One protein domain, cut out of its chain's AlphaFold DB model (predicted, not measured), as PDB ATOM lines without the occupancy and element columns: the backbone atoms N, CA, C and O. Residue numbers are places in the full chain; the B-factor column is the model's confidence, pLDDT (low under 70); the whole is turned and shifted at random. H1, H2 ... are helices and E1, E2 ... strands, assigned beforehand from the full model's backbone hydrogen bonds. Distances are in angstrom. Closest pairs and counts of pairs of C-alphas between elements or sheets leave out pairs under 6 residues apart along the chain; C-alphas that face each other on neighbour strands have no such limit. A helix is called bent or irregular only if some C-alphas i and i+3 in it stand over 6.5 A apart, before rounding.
ATOM      1  N   LEU A 232       5.671 -21.777  55.964       93.62
ATOM      2  CA  LEU A 232       6.790 -22.245  55.123       93.62
ATOM      3  C   LEU A 232       7.268 -21.197  54.098       93.62
ATOM      4  O   LEU A 232       8.446 -21.168  53.761       93.62
ATOM      5  N   GLU A 233       6.418 -20.257  53.678       94.00
ATOM      6  CA  GLU A 233       6.762 -19.138  52.783       94.00
ATOM      7  C   GLU A 233       7.797 -18.182  53.395       94.00
ATOM      8  O   GLU A 233       8.468 -17.419  52.690       94.00
ATOM      9  N   ARG A 234       7.928 -18.208  54.727       92.69
ATOM     10  CA  ARG A 234       8.923 -17.441  55.484       92.69
ATOM     11  C   ARG A 234      10.191 -18.231  55.791       92.69
ATOM     12  O   ARG A 234      11.109 -17.673  56.388       92.69
ATOM     13  N   PHE A 235      10.279 -19.488  55.365       94.88
ATOM     14  CA  PHE A 235      11.500 -20.274  55.483       94.88
ATOM     15  C   PHE A 235      12.414 -19.981  54.298       94.88
ATOM     16  O   PHE A 235      11.977 -19.930  53.149       94.88
ATOM     17  N   LEU A 236      13.703 -19.816  54.593       95.19
ATOM     18  CA  LEU A 236      14.775 -19.793  53.608       95.19
ATOM     19  C   LEU A 236      15.648 -21.031  53.817       95.19
ATOM     20  O   LEU A 236      16.308 -21.151  54.849       95.19
ATOM     21  N   VAL A 237      15.676 -21.925  52.833       95.94
ATOM     22  CA  VAL A 237      16.578 -23.083  52.827       95.94
ATOM     23  C   VAL A 237      17.828 -22.778  52.005       95.94
ATOM     24  O   VAL A 237      17.742 -22.255  50.893       95.94
ATOM     25  N   CYS A 238      19.002 -23.099  52.547       95.62
ATOM     26  CA  CYS A 238      20.294 -22.853  51.907       95.62
ATOM     27  C   CYS A 238      21.123 -24.133  51.913       95.62
ATOM     28  O   CYS A 238      21.278 -24.729  52.976       95.62
ATOM     29  N   GLY A 239      21.694 -24.529  50.775       94.62
ATOM     30  CA  GLY A 239      22.479 -25.764  50.687       94.62
ATOM     31  C   GLY A 239      23.476 -25.782  49.539       94.62
ATOM     32  O   GLY A 239      23.376 -24.985  48.598       94.62
ATOM     33  N   ASP A 240      24.449 -26.684  49.649       94.25
ATOM     34  CA  ASP A 240      25.618 -26.763  48.777       94.25
ATOM     35  C   ASP A 240      25.895 -28.166  48.224       94.25
ATOM     36  O   ASP A 240      26.674 -28.293  47.283       94.25
ATOM     37  N   SER A 241      25.258 -29.213  48.746       93.06
ATOM     38  CA  SER A 241      25.572 -30.601  48.399       93.06
ATOM     39  C   SER A 241      24.346 -31.455  48.075       93.06
ATOM     40  O   SER A 241      23.208 -31.074  48.333       93.06
ATOM     41  N   GLY A 242      24.556 -32.654  47.526       92.38
ATOM     42  CA  GLY A 242      23.455 -33.566  47.181       92.38
ATOM     43  C   GLY A 242      22.518 -33.914  48.352       92.38
ATOM     44  O   GLY A 242      21.316 -34.071  48.146       92.38
ATOM     45  N   ASN A 243      23.007 -33.951  49.599       93.12
ATOM     46  CA  ASN A 243      22.168 -34.256  50.766       93.12
ATOM     47  C   ASN A 243      21.255 -33.084  51.170       93.12
ATOM     48  O   ASN A 243      20.347 -33.260  51.985       93.12
ATOM     49  N   ASP A 244      21.483 -31.904  50.588       96.56
ATOM     50  CA  ASP A 244      20.634 -30.726  50.707       96.56
ATOM     51  C   ASP A 244      19.464 -30.756  49.728       96.56
ATOM     52  O   ASP A 244      18.469 -30.079  49.967       96.56
ATOM     53  N   ALA A 245      19.534 -31.557  48.660       95.50
ATOM     54  CA  ALA A 245      18.528 -31.573  47.598       95.50
ATOM     55  C   ALA A 245      17.103 -31.764  48.141       95.50
ATOM     56  O   ALA A 245      16.187 -31.086  47.686       95.50
ATOM     57  N   HIS A 246      16.935 -32.596  49.178       94.81
ATOM     58  CA  HIS A 246      15.671 -32.777  49.895       94.81
ATOM     59  C   HIS A 246      15.016 -31.450  50.300       94.81
ATOM     60  O   HIS A 246      13.855 -31.224  49.987       94.81
ATOM     61  N   MET A 247      15.722 -30.544  50.983       95.62
ATOM     62  CA  MET A 247      15.071 -29.322  51.478       95.62
ATOM     63  C   MET A 247      14.678 -28.352  50.356       95.62
ATOM     64  O   MET A 247      13.730 -27.593  50.528       95.62
ATOM     65  N   PHE A 248      15.335 -28.418  49.193       96.00
ATOM     66  CA  PHE A 248      14.939 -27.639  48.017       96.00
ATOM     67  C   PHE A 248      13.631 -28.125  47.385       96.00
ATOM     68  O   PHE A 248      13.046 -27.387  46.598       96.00
ATOM     69  N   THR A 249      13.148 -29.328  47.711       94.50
ATOM     70  CA  THR A 249      11.888 -29.847  47.155       94.50
ATOM     71  C   THR A 249      10.655 -29.382  47.924       94.50
ATOM     72  O   THR A 249       9.537 -29.724  47.545       94.50
ATOM     73  N   ILE A 250      10.825 -28.617  49.008       95.06
ATOM     74  CA  ILE A 250       9.709 -27.963  49.694       95.06
ATOM     75  C   ILE A 250       9.313 -26.735  48.864       95.06
ATOM     76  O   ILE A 250       9.902 -25.669  49.022       95.06
ATOM     77  N   GLU A 251       8.328 -26.886  47.970       91.88
ATOM     78  CA  GLU A 251       7.941 -25.837  47.005       91.88
ATOM     79  C   GLU A 251       7.606 -24.488  47.661       91.88
ATOM     80  O   GLU A 251       7.863 -23.438  47.076       91.88
ATOM     81  N   THR A 252       7.045 -24.520  48.869       93.56
ATOM     82  CA  THR A 252       6.604 -23.331  49.603       93.56
ATOM     83  C   THR A 252       7.768 -22.510  50.171       93.56
ATOM     84  O   THR A 252       7.628 -21.305  50.364       93.56
ATOM     85  N   CYS A 253       8.929 -23.123  50.417       94.50
ATOM     86  CA  CYS A 253      10.083 -22.432  50.987       94.50
ATOM     87  C   CYS A 253      10.773 -21.526  49.958       94.50
ATOM     88  O   CYS A 253      11.012 -21.914  48.808       94.50
ATOM     89  N   LYS A 254      11.245 -20.354  50.402       94.69
ATOM     90  CA  LYS A 254      12.308 -19.643  49.680       94.69
ATOM     91  C   LYS A 254      13.560 -20.522  49.713       94.69
ATOM     92  O   LYS A 254      13.847 -21.175  50.715       94.69
ATOM     93  N   ASN A 255      14.333 -20.533  48.634       93.94
ATOM     94  CA  ASN A 255      15.534 -21.358  48.552       93.94
ATOM     95  C   ASN A 255      16.723 -20.589  47.964       93.94
ATOM     96  O   ASN A 255      16.553 -19.661  47.168       93.94
ATOM     97  N   CYS A 256      17.925 -20.980  48.383       93.94
ATOM     98  CA  CYS A 256      19.188 -20.404  47.948       93.94
ATOM     99  C   CYS A 256      20.257 -21.494  47.783       93.94
ATOM    100  O   CYS A 256      20.799 -22.025  48.753       93.94
ATOM    101  N   CYS A 257      20.623 -21.784  46.538       93.81
ATOM    102  CA  CYS A 257      21.804 -22.570  46.218       93.81
ATOM    103  C   CYS A 257      23.051 -21.688  46.374       93.81
ATOM    104  O   CYS A 257      23.183 -20.640  45.728       93.81
ATOM    105  N   VAL A 258      23.946 -22.074  47.283       92.19
ATOM    106  CA  VAL A 258      25.088 -21.228  47.653       92.19
ATOM    107  C   VAL A 258      26.205 -21.284  46.606       92.19
ATOM    108  O   VAL A 258      26.349 -22.271  45.887       92.19
ATOM    109  N   GLY A 259      27.029 -20.241  46.492       87.19
ATOM    110  CA  GLY A 259      28.008 -20.143  45.397       87.19
ATOM    111  C   GLY A 259      29.048 -21.273  45.325       87.19
ATOM    112  O   GLY A 259      29.527 -21.613  44.237       87.19
ATOM    113  N   ASN A 260      29.379 -21.901  46.456       89.81
ATOM    114  CA  ASN A 260      30.262 -23.070  46.523       89.81
ATOM    115  C   ASN A 260      29.543 -24.411  46.282       89.81
ATOM    116  O   ASN A 260      30.178 -25.450  46.438       89.81
ATOM    117  N   ALA A 261      28.265 -24.397  45.890       92.88
ATOM    118  CA  ALA A 261      27.491 -25.610  45.678       92.88
ATOM    119  C   ALA A 261      28.088 -26.527  44.602       92.88
ATOM    120  O   ALA A 261      28.601 -26.073  43.567       92.88
ATOM    121  N   GLN A 262      27.979 -27.823  44.872       93.19
ATOM    122  CA  GLN A 262      28.407 -28.925  44.028       93.19
ATOM    123  C   GLN A 262      27.589 -28.983  42.734       93.19
ATOM    124  O   GLN A 262      26.443 -28.530  42.667       93.19
ATOM    125  N   GLN A 263      28.209 -29.513  41.678       91.69
ATOM    126  CA  GLN A 263      27.596 -29.534  40.352       91.69
ATOM    127  C   GLN A 263      26.396 -30.484  40.274       91.69
ATOM    128  O   GLN A 263      25.429 -30.155  39.598       91.69
ATOM    129  N   ASP A 264      26.424 -31.599  41.004       92.50
ATOM    130  CA  ASP A 264      25.307 -32.543  41.101       92.50
ATOM    131  C   ASP A 264      24.045 -31.865  41.661       92.50
ATOM    132  O   ASP A 264      22.993 -31.926  41.026       92.50
ATOM    133  N   LEU A 265      24.159 -31.126  42.773       94.50
ATOM    134  CA  LEU A 265      23.051 -30.328  43.311       94.50
ATOM    135  C   LEU A 265      22.552 -29.299  42.288       94.50
ATOM    136  O   LEU A 265      21.350 -29.196  42.063       94.50
ATOM    137  N   LYS A 266      23.455 -28.541  41.651       93.69
ATOM    138  CA  LYS A 266      23.073 -27.533  40.644       93.69
ATOM    139  C   LYS A 266      22.324 -28.153  39.471       93.69
ATOM    140  O   LYS A 266      21.312 -27.604  39.049       93.69
ATOM    141  N   ASP A 267      22.812 -29.278  38.956       93.00
ATOM    142  CA  ASP A 267      22.176 -29.987  37.850       93.00
ATOM    143  C   ASP A 267      20.777 -30.466  38.246       93.00
ATOM    144  O   ASP A 267      19.838 -30.218  37.497       93.00
ATOM    145  N   PHE A 268      20.603 -31.051  39.438       93.81
ATOM    146  CA  PHE A 268      19.276 -31.408  39.953       93.81
ATOM    147  C   PHE A 268      18.346 -30.187  40.012       93.81
ATOM    148  O   PHE A 268      17.261 -30.217  39.434       93.81
ATOM    149  N   LEU A 269      18.781 -29.093  40.648       92.94
ATOM    150  CA  LEU A 269      17.971 -27.879  40.825       92.94
ATOM    151  C   LEU A 269      17.573 -27.212  39.502       92.94
ATOM    152  O   LEU A 269      16.527 -26.575  39.436       92.94
ATOM    153  N   LEU A 270      18.384 -27.368  38.455       90.25
ATOM    154  CA  LEU A 270      18.107 -26.870  37.105       90.25
ATOM    155  C   LEU A 270      17.274 -27.846  36.257       90.25
ATOM    156  O   LEU A 270      17.173 -27.668  35.045       90.25
ATOM    157  N   GLY A 271      16.669 -28.864  36.872       80.88
ATOM    158  CA  GLY A 271      15.815 -29.818  36.170       80.88
ATOM    159  C   GLY A 271      16.580 -30.980  35.548       80.88
ATOM    160  O   GLY A 271      16.139 -31.502  34.533       80.88
ATOM    161  N   GLY A 272      17.718 -31.385  36.120       63.25
ATOM    162  CA  GLY A 272      18.514 -32.530  35.679       63.25
ATOM    163  C   GLY A 272      17.652 -33.779  35.480       63.25
ATOM    164  O   GLY A 272      17.200 -34.384  36.447       63.25
ATOM    165  N   CYS A 273      17.436 -34.131  34.207       51.25
ATOM    166  CA  CYS A 273      16.534 -35.168  33.672       51.25
ATOM    167  C   CYS A 273      15.039 -34.818  33.480       51.25
ATOM    168  O   CYS A 273      14.241 -35.722  33.237       51.25
ATOM    169  N   LEU A 274      14.628 -33.547  33.458       48.12
ATOM    170  CA  LEU A 274      13.377 -33.135  32.804       48.12
ATOM    171  C   LEU A 274      13.602 -33.065  31.289       48.12
ATOM    172  O   LEU A 274      13.720 -31.989  30.713       48.12
ATOM    173  N   VAL A 275      13.676 -34.226  30.642       43.28
ATOM    174  CA  VAL A 275      13.638 -34.317  29.180       43.28
ATOM    175  C   VAL A 275      12.592 -35.352  28.774       43.28
ATOM    176  O   VAL A 275      12.910 -36.425  28.278       43.28
ATOM    177  N   ASN A 276      11.320 -34.988  28.955       40.91
ATOM    178  CA  ASN A 276      10.265 -35.396  28.022       40.91
ATOM    179  C   ASN A 276      10.320 -34.470  26.788       40.91
ATOM    180  O   ASN A 276       9.320 -33.853  26.435       40.91
ATOM    181  N   SER A 277      11.498 -34.282  26.185       41.88
ATOM    182  CA  SER A 277      11.582 -33.748  24.826       41.88
ATOM    183  C   SER A 277      12.004 -34.886  23.914       41.88
ATOM    184  O   SER A 277      13.047 -35.510  24.123       41.88
ATOM    185  N   ASP A 278      11.188 -35.135  22.897       47.53
ATOM    186  CA  ASP A 278      11.417 -36.105  21.824       47.53
ATOM    187  C   ASP A 278      12.602 -35.725  20.907       47.53
ATOM    188  O   ASP A 278      12.826 -36.351  19.877       47.53
ATOM    189  N   GLU A 279      13.395 -34.721  21.293       45.38
ATOM    190  CA  GLU A 279      14.570 -34.238  20.573       45.38
ATOM    191  C   GLU A 279      15.867 -34.734  21.251       45.38
ATOM    192  O   GLU A 279      16.191 -34.307  22.365       45.38
ATOM    193  N   PRO A 280      16.631 -35.641  20.609       49.16
ATOM    194  CA  PRO A 280      17.860 -36.221  21.161       49.16
ATOM    195  C   PRO A 280      19.010 -35.221  21.364       49.16
ATOM    196  O   PRO A 280      19.919 -35.491  22.147       49.16
ATOM    197  N   GLU A 281      18.985 -34.077  20.676       47.09
ATOM    198  CA  GLU A 281      20.131 -33.161  20.542       47.09
ATOM    199  C   GLU A 281      20.238 -32.098  21.655       47.09
ATOM    200  O   GLU A 281      21.271 -31.447  21.790       47.09
ATOM    201  N   SER A 282      19.217 -31.957  22.510       47.34
ATOM    202  CA  SER A 282      19.189 -31.009  23.641       47.34
ATOM    203  C   SER A 282      19.490 -31.650  25.005       47.34
ATOM    204  O   SER A 282      19.524 -30.964  26.034       47.34
ATOM    205  N   ARG A 283      19.745 -32.968  25.049       54.62
ATOM    206  CA  ARG A 283      20.069 -33.681  26.292       54.62
ATOM    207  C   ARG A 283      21.458 -33.288  26.788       54.62
ATOM    208  O   ARG A 283      22.476 -33.785  26.313       54.62
ATOM    209  N   LYS A 284      21.500 -32.435  27.811       64.31
ATOM    210  CA  LYS A 284      22.715 -32.194  28.595       64.31
ATOM    211  C   LYS A 284      23.204 -33.531  29.165       64.31
ATOM    212  O   LYS A 284      22.525 -34.130  29.997       64.31
ATOM    213  N   VAL A 285      24.376 -33.993  28.726       74.00
ATOM    214  CA  VAL A 285      25.018 -35.190  29.284       74.00
ATOM    215  C   VAL A 285      25.386 -34.892  30.735       74.00
ATOM    216  O   VAL A 285      26.245 -34.054  31.016       74.00
ATOM    217  N   LEU A 286      24.684 -35.536  31.664       81.19
ATOM    218  CA  LEU A 286      24.961 -35.426  33.089       81.19
ATOM    219  C   LEU A 286      26.202 -36.245  33.450       81.19
ATOM    220  O   LEU A 286      26.469 -37.295  32.869       81.19
ATOM    221  N   SER A 287      26.951 -35.775  34.447       84.25
ATOM    222  CA  SER A 287      27.951 -36.626  35.093       84.25
ATOM    223  C   SER A 287      27.260 -37.797  35.802       84.25
ATOM    224  O   SER A 287      26.106 -37.668  36.218       84.25
ATOM    225  N   SER A 288      27.974 -38.902  36.041       81.69
ATOM    226  CA  SER A 288      27.443 -40.029  36.827       81.69
ATOM    227  C   SER A 288      26.977 -39.606  38.227       81.69
ATOM    228  O   SER A 288      26.021 -40.162  38.763       81.69
ATOM    229  N   GLN A 289      27.612 -38.582  38.808       85.50
ATOM    230  CA  GLN A 289      27.224 -38.010  40.100       85.50
ATOM    231  C   GLN A 289      25.881 -37.277  40.014       85.50
ATOM    232  O   GLN A 289      25.001 -37.504  40.844       85.50
ATOM    233  N   SER A 290      25.722 -36.421  39.003       89.56
ATOM    234  CA  SER A 290      24.481 -35.684  38.762       89.56
ATOM    235  C   SER A 290      23.335 -36.645  38.431       89.56
ATOM    236  O   SER A 290      22.240 -36.497  38.967       89.56
ATOM    237  N   GLU A 291      23.594 -37.665  37.607       87.94
ATOM    238  CA  GLU A 291      22.612 -38.696  37.266       87.94
ATOM    239  C   GLU A 291      22.155 -39.477  38.503       87.94
ATOM    240  O   GLU A 291      20.954 -39.644  38.715       87.94
ATOM    241  N   LEU A 292      23.092 -39.909  39.350       88.25
ATOM    242  CA  LEU A 292      22.773 -40.628  40.580       88.25
ATOM    243  C   LEU A 292      21.900 -39.795  41.522       88.25
ATOM    244  O   LEU A 292      20.900 -40.310  42.019       88.25
ATOM    245  N   LEU A 293      22.226 -38.515  41.737       92.38
ATOM    246  CA  LEU A 293      21.376 -37.637  42.542       92.38
ATOM    247  C   LEU A 293      19.969 -37.529  41.936       92.38
ATOM    248  O   LEU A 293      18.984 -37.698  42.650       92.38
ATOM    249  N   CYS A 294      19.857 -37.299  40.626       91.12
ATOM    250  CA  CYS A 294      18.559 -37.164  39.964       91.12
ATOM    251  C   CYS A 294      17.722 -38.452  40.067       91.12
ATOM    252  O   CYS A 294      16.529 -38.375  40.361       91.12
ATOM    253  N   ARG A 295      18.336 -39.633  39.913       88.31
ATOM    254  CA  ARG A 295      17.663 -40.932  40.096       88.31
ATOM    255  C   ARG A 295      17.216 -41.156  41.542       88.31
ATOM    256  O   ARG A 295      16.065 -41.526  41.755       88.31
ATOM    257  N   ILE A 296      18.079 -40.874  42.524       89.38
ATOM    258  CA  ILE A 296      17.744 -40.950  43.959       89.38
ATOM    259  C   ILE A 296      16.522 -40.084  44.276       89.38
ATOM    260  O   ILE A 296      15.610 -40.525  44.977       89.38
ATOM    261  N   MET A 297      16.492 -38.850  43.770       91.62
ATOM    262  CA  MET A 297      15.383 -37.926  44.009       91.62
ATOM    263  C   MET A 297      14.101 -38.407  43.312       91.62
ATOM    264  O   MET A 297      13.045 -38.471  43.945       91.62
ATOM    265  N   ALA A 298      14.195 -38.840  42.051       88.69
ATOM    266  CA  ALA A 298      13.058 -39.329  41.274       88.69
ATOM    267  C   ALA A 298      12.404 -40.580  41.886       88.69
ATOM    268  O   ALA A 298      11.182 -40.616  42.027       88.69
ATOM    269  N   CYS A 299      13.188 -41.573  42.321       86.25
ATOM    270  CA  CYS A 299      12.667 -42.787  42.965       86.25
ATOM    271  C   CYS A 299      11.954 -42.510  44.297       86.25
ATOM    272  O   CYS A 299      11.126 -43.305  44.730       86.25
ATOM    273  N   GLN A 300      12.245 -41.375  44.934       88.06
ATOM    274  CA  GLN A 300      11.582 -40.925  46.159       88.06
ATOM    275  C   GLN A 300      10.408 -39.966  45.888       88.06
ATOM    276  O   GLN A 300       9.885 -39.365  46.829       88.06
ATOM    277  N   ASN A 301       9.995 -39.811  44.623       89.06
ATOM    278  CA  ASN A 301       8.988 -38.849  44.161       89.06
ATOM    279  C   ASN A 301       9.312 -37.388  44.521       89.06
ATOM    280  O   ASN A 301       8.412 -36.566  44.696       89.06
ATOM    281  N   LEU A 302      10.599 -37.052  44.621       90.19
ATOM    282  CA  LEU A 302      11.070 -35.708  44.935       90.19
ATOM    283  C   LEU A 302      11.513 -35.002  43.654       90.19
ATOM    284  O   LEU A 302      12.429 -35.439  42.958       90.19
ATOM    285  N   LYS A 303      10.843 -33.893  43.340       91.62
ATOM    286  CA  LYS A 303      11.095 -33.090  42.141       91.62
ATOM    287  C   LYS A 303      11.914 -31.845  42.485       91.62
ATOM    288  O   LYS A 303      11.806 -31.347  43.608       91.62
ATOM    289  N   PRO A 304      12.713 -31.327  41.541       91.50
ATOM    290  CA  PRO A 304      13.388 -30.054  41.743       91.50
ATOM    291  C   PRO A 304      12.376 -28.908  41.889       91.50
ATOM    292  O   PRO A 304      11.255 -29.003  41.376       91.50
ATOM    293  N   PRO A 305      12.747 -27.816  42.581       89.38
ATOM    294  CA  PRO A 305      11.863 -26.671  42.744       89.38
ATOM    295  C   PRO A 305      11.589 -25.982  41.404       89.38
ATOM    296  O   PRO A 305      12.452 -25.908  40.534       89.38
ATOM    297  N   LYS A 306      10.406 -25.372  41.270       87.06
ATOM    298  CA  LYS A 306      10.032 -24.584  40.077       87.06
ATOM    299  C   LYS A 306      10.903 -23.340  39.883       87.06
ATOM    300  O   LYS A 306      11.056 -22.856  38.766       87.06
ATOM    301  N   LYS A 307      11.412 -22.780  40.980       85.00
ATOM    302  CA  LYS A 307      12.283 -21.604  40.995       85.00
ATOM    303  C   LYS A 307      13.406 -21.841  41.988       85.00
ATOM    304  O   LYS A 307      13.148 -22.261  43.114       85.00
ATOM    305  N   VAL A 308      14.629 -21.522  41.582       86.25
ATOM    306  CA  VAL A 308      15.810 -21.596  42.440       86.25
ATOM    307  C   VAL A 308      16.594 -20.294  42.385       86.25
ATOM    308  O   VAL A 308      16.801 -19.735  41.308       86.25
ATOM    309  N   SER A 309      17.033 -19.809  43.548       88.62
ATOM    310  CA  SER A 309      17.950 -18.665  43.622       88.62
ATOM    311  C   SER A 309      19.384 -19.169  43.736       88.62
ATOM    312  O   SER A 309      19.669 -20.035  44.561       88.62
ATOM    313  N   PHE A 310      20.300 -18.601  42.953       86.31
ATOM    314  CA  PHE A 310      21.732 -18.878  43.055       86.31
ATOM    315  C   PHE A 310      22.456 -17.658  43.607       86.31
ATOM    316  O   PHE A 310      22.240 -16.541  43.139       86.31
ATOM    317  N   THR A 311      23.352 -17.868  44.569       80.19
ATOM    318  CA  THR A 311      24.268 -16.808  45.007       80.19
ATOM    319  C   THR A 311      25.612 -16.934  44.286       80.19
ATOM    320  O   THR A 311      26.161 -18.033  44.185       80.19
TER     321      THR A 311
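Overview. This is residues 232 to 311 of the 321 residues of the protein "Sucrose-phosphatase, possible" of Cryptosporidium parvum (UniProt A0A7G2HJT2). Three helices, H1, H2 and H3, run the same way with their centres in a triangle; a small sheet of two strands, E1 and E2, packs on H1, and a long loop sticks out with residues 276 to 282. The last stretch returns to the sheet, where residues 309 to 310 pair with E2. The 80 printed residues hold E1, H1, E2, H2 and H3 in that order, with a parallel sheet, E1 beside E2; the class is mixed, helices and strands, with under half of the residues in named elements. The whole is compact, with a radius of gyration of the C-alphas of 12.5 A, yet elongated, spanning 40 by 23 by 21 A.

Along the chain. E1, residues 236 to 239, begins with C-alpha 236 at (14.775, -19.793, 53.608) and measures 10.2 A. H1, residues 242 to 248, measures 10.4 A and is irregular, but only just: C-alphas 243 and 246 are 6.7 A apart. E2, residues 254 to 257, measures 10.5 A; H2, residues 263 to 269, 9.8 A. H3, residues 288 to 299, measures 16.2 A and ends at (12.667, -42.787, 42.965).

Arrangement. E1 and E2 are parallel at 19 degrees, with N 256 and O 237 at 2.8 A, within hydrogen-bond range. E1, H1 and E2 form a strand-helix-strand unit, two parallel neighbour strands with a helix between, with a right-handed crossover; the closest C-alphas of E1 and H1, Val 237 and Met 247, are 6.6 A apart. H1 and H2 touch at a shallow tilt of 22 degrees, the same way; their closest C-alphas, Gly 242 and Leu 265, are 5.1 A apart. H3 touches H2 with residues 289 to 294 alone, at a shallow tilt of 31 degrees; the closest C-alphas, Asp 264 and Ser 290, are 4.0 A apart. H1 and H3 only just touch, with 3 pairs of C-alphas within 8 A, the closest Gly 242 and Leu 293 at 6.5 A. E2 and H3 are apart. Each O i to N i+4 pair is within hydrogen-bond range in H2 and H3; in H1 0 of 3 are, beside 3 of 4 O i to N i+3 pairs.

Size, cuts and confidence. The C-alphas of Arg 234 and Pro 280, the two farthest apart, lie 40.1 A from each other. The printed part has no cut. The link from H2 to H3, residues 270 to 287, is long. The pLDDT is under 70 at residues 272 to 284.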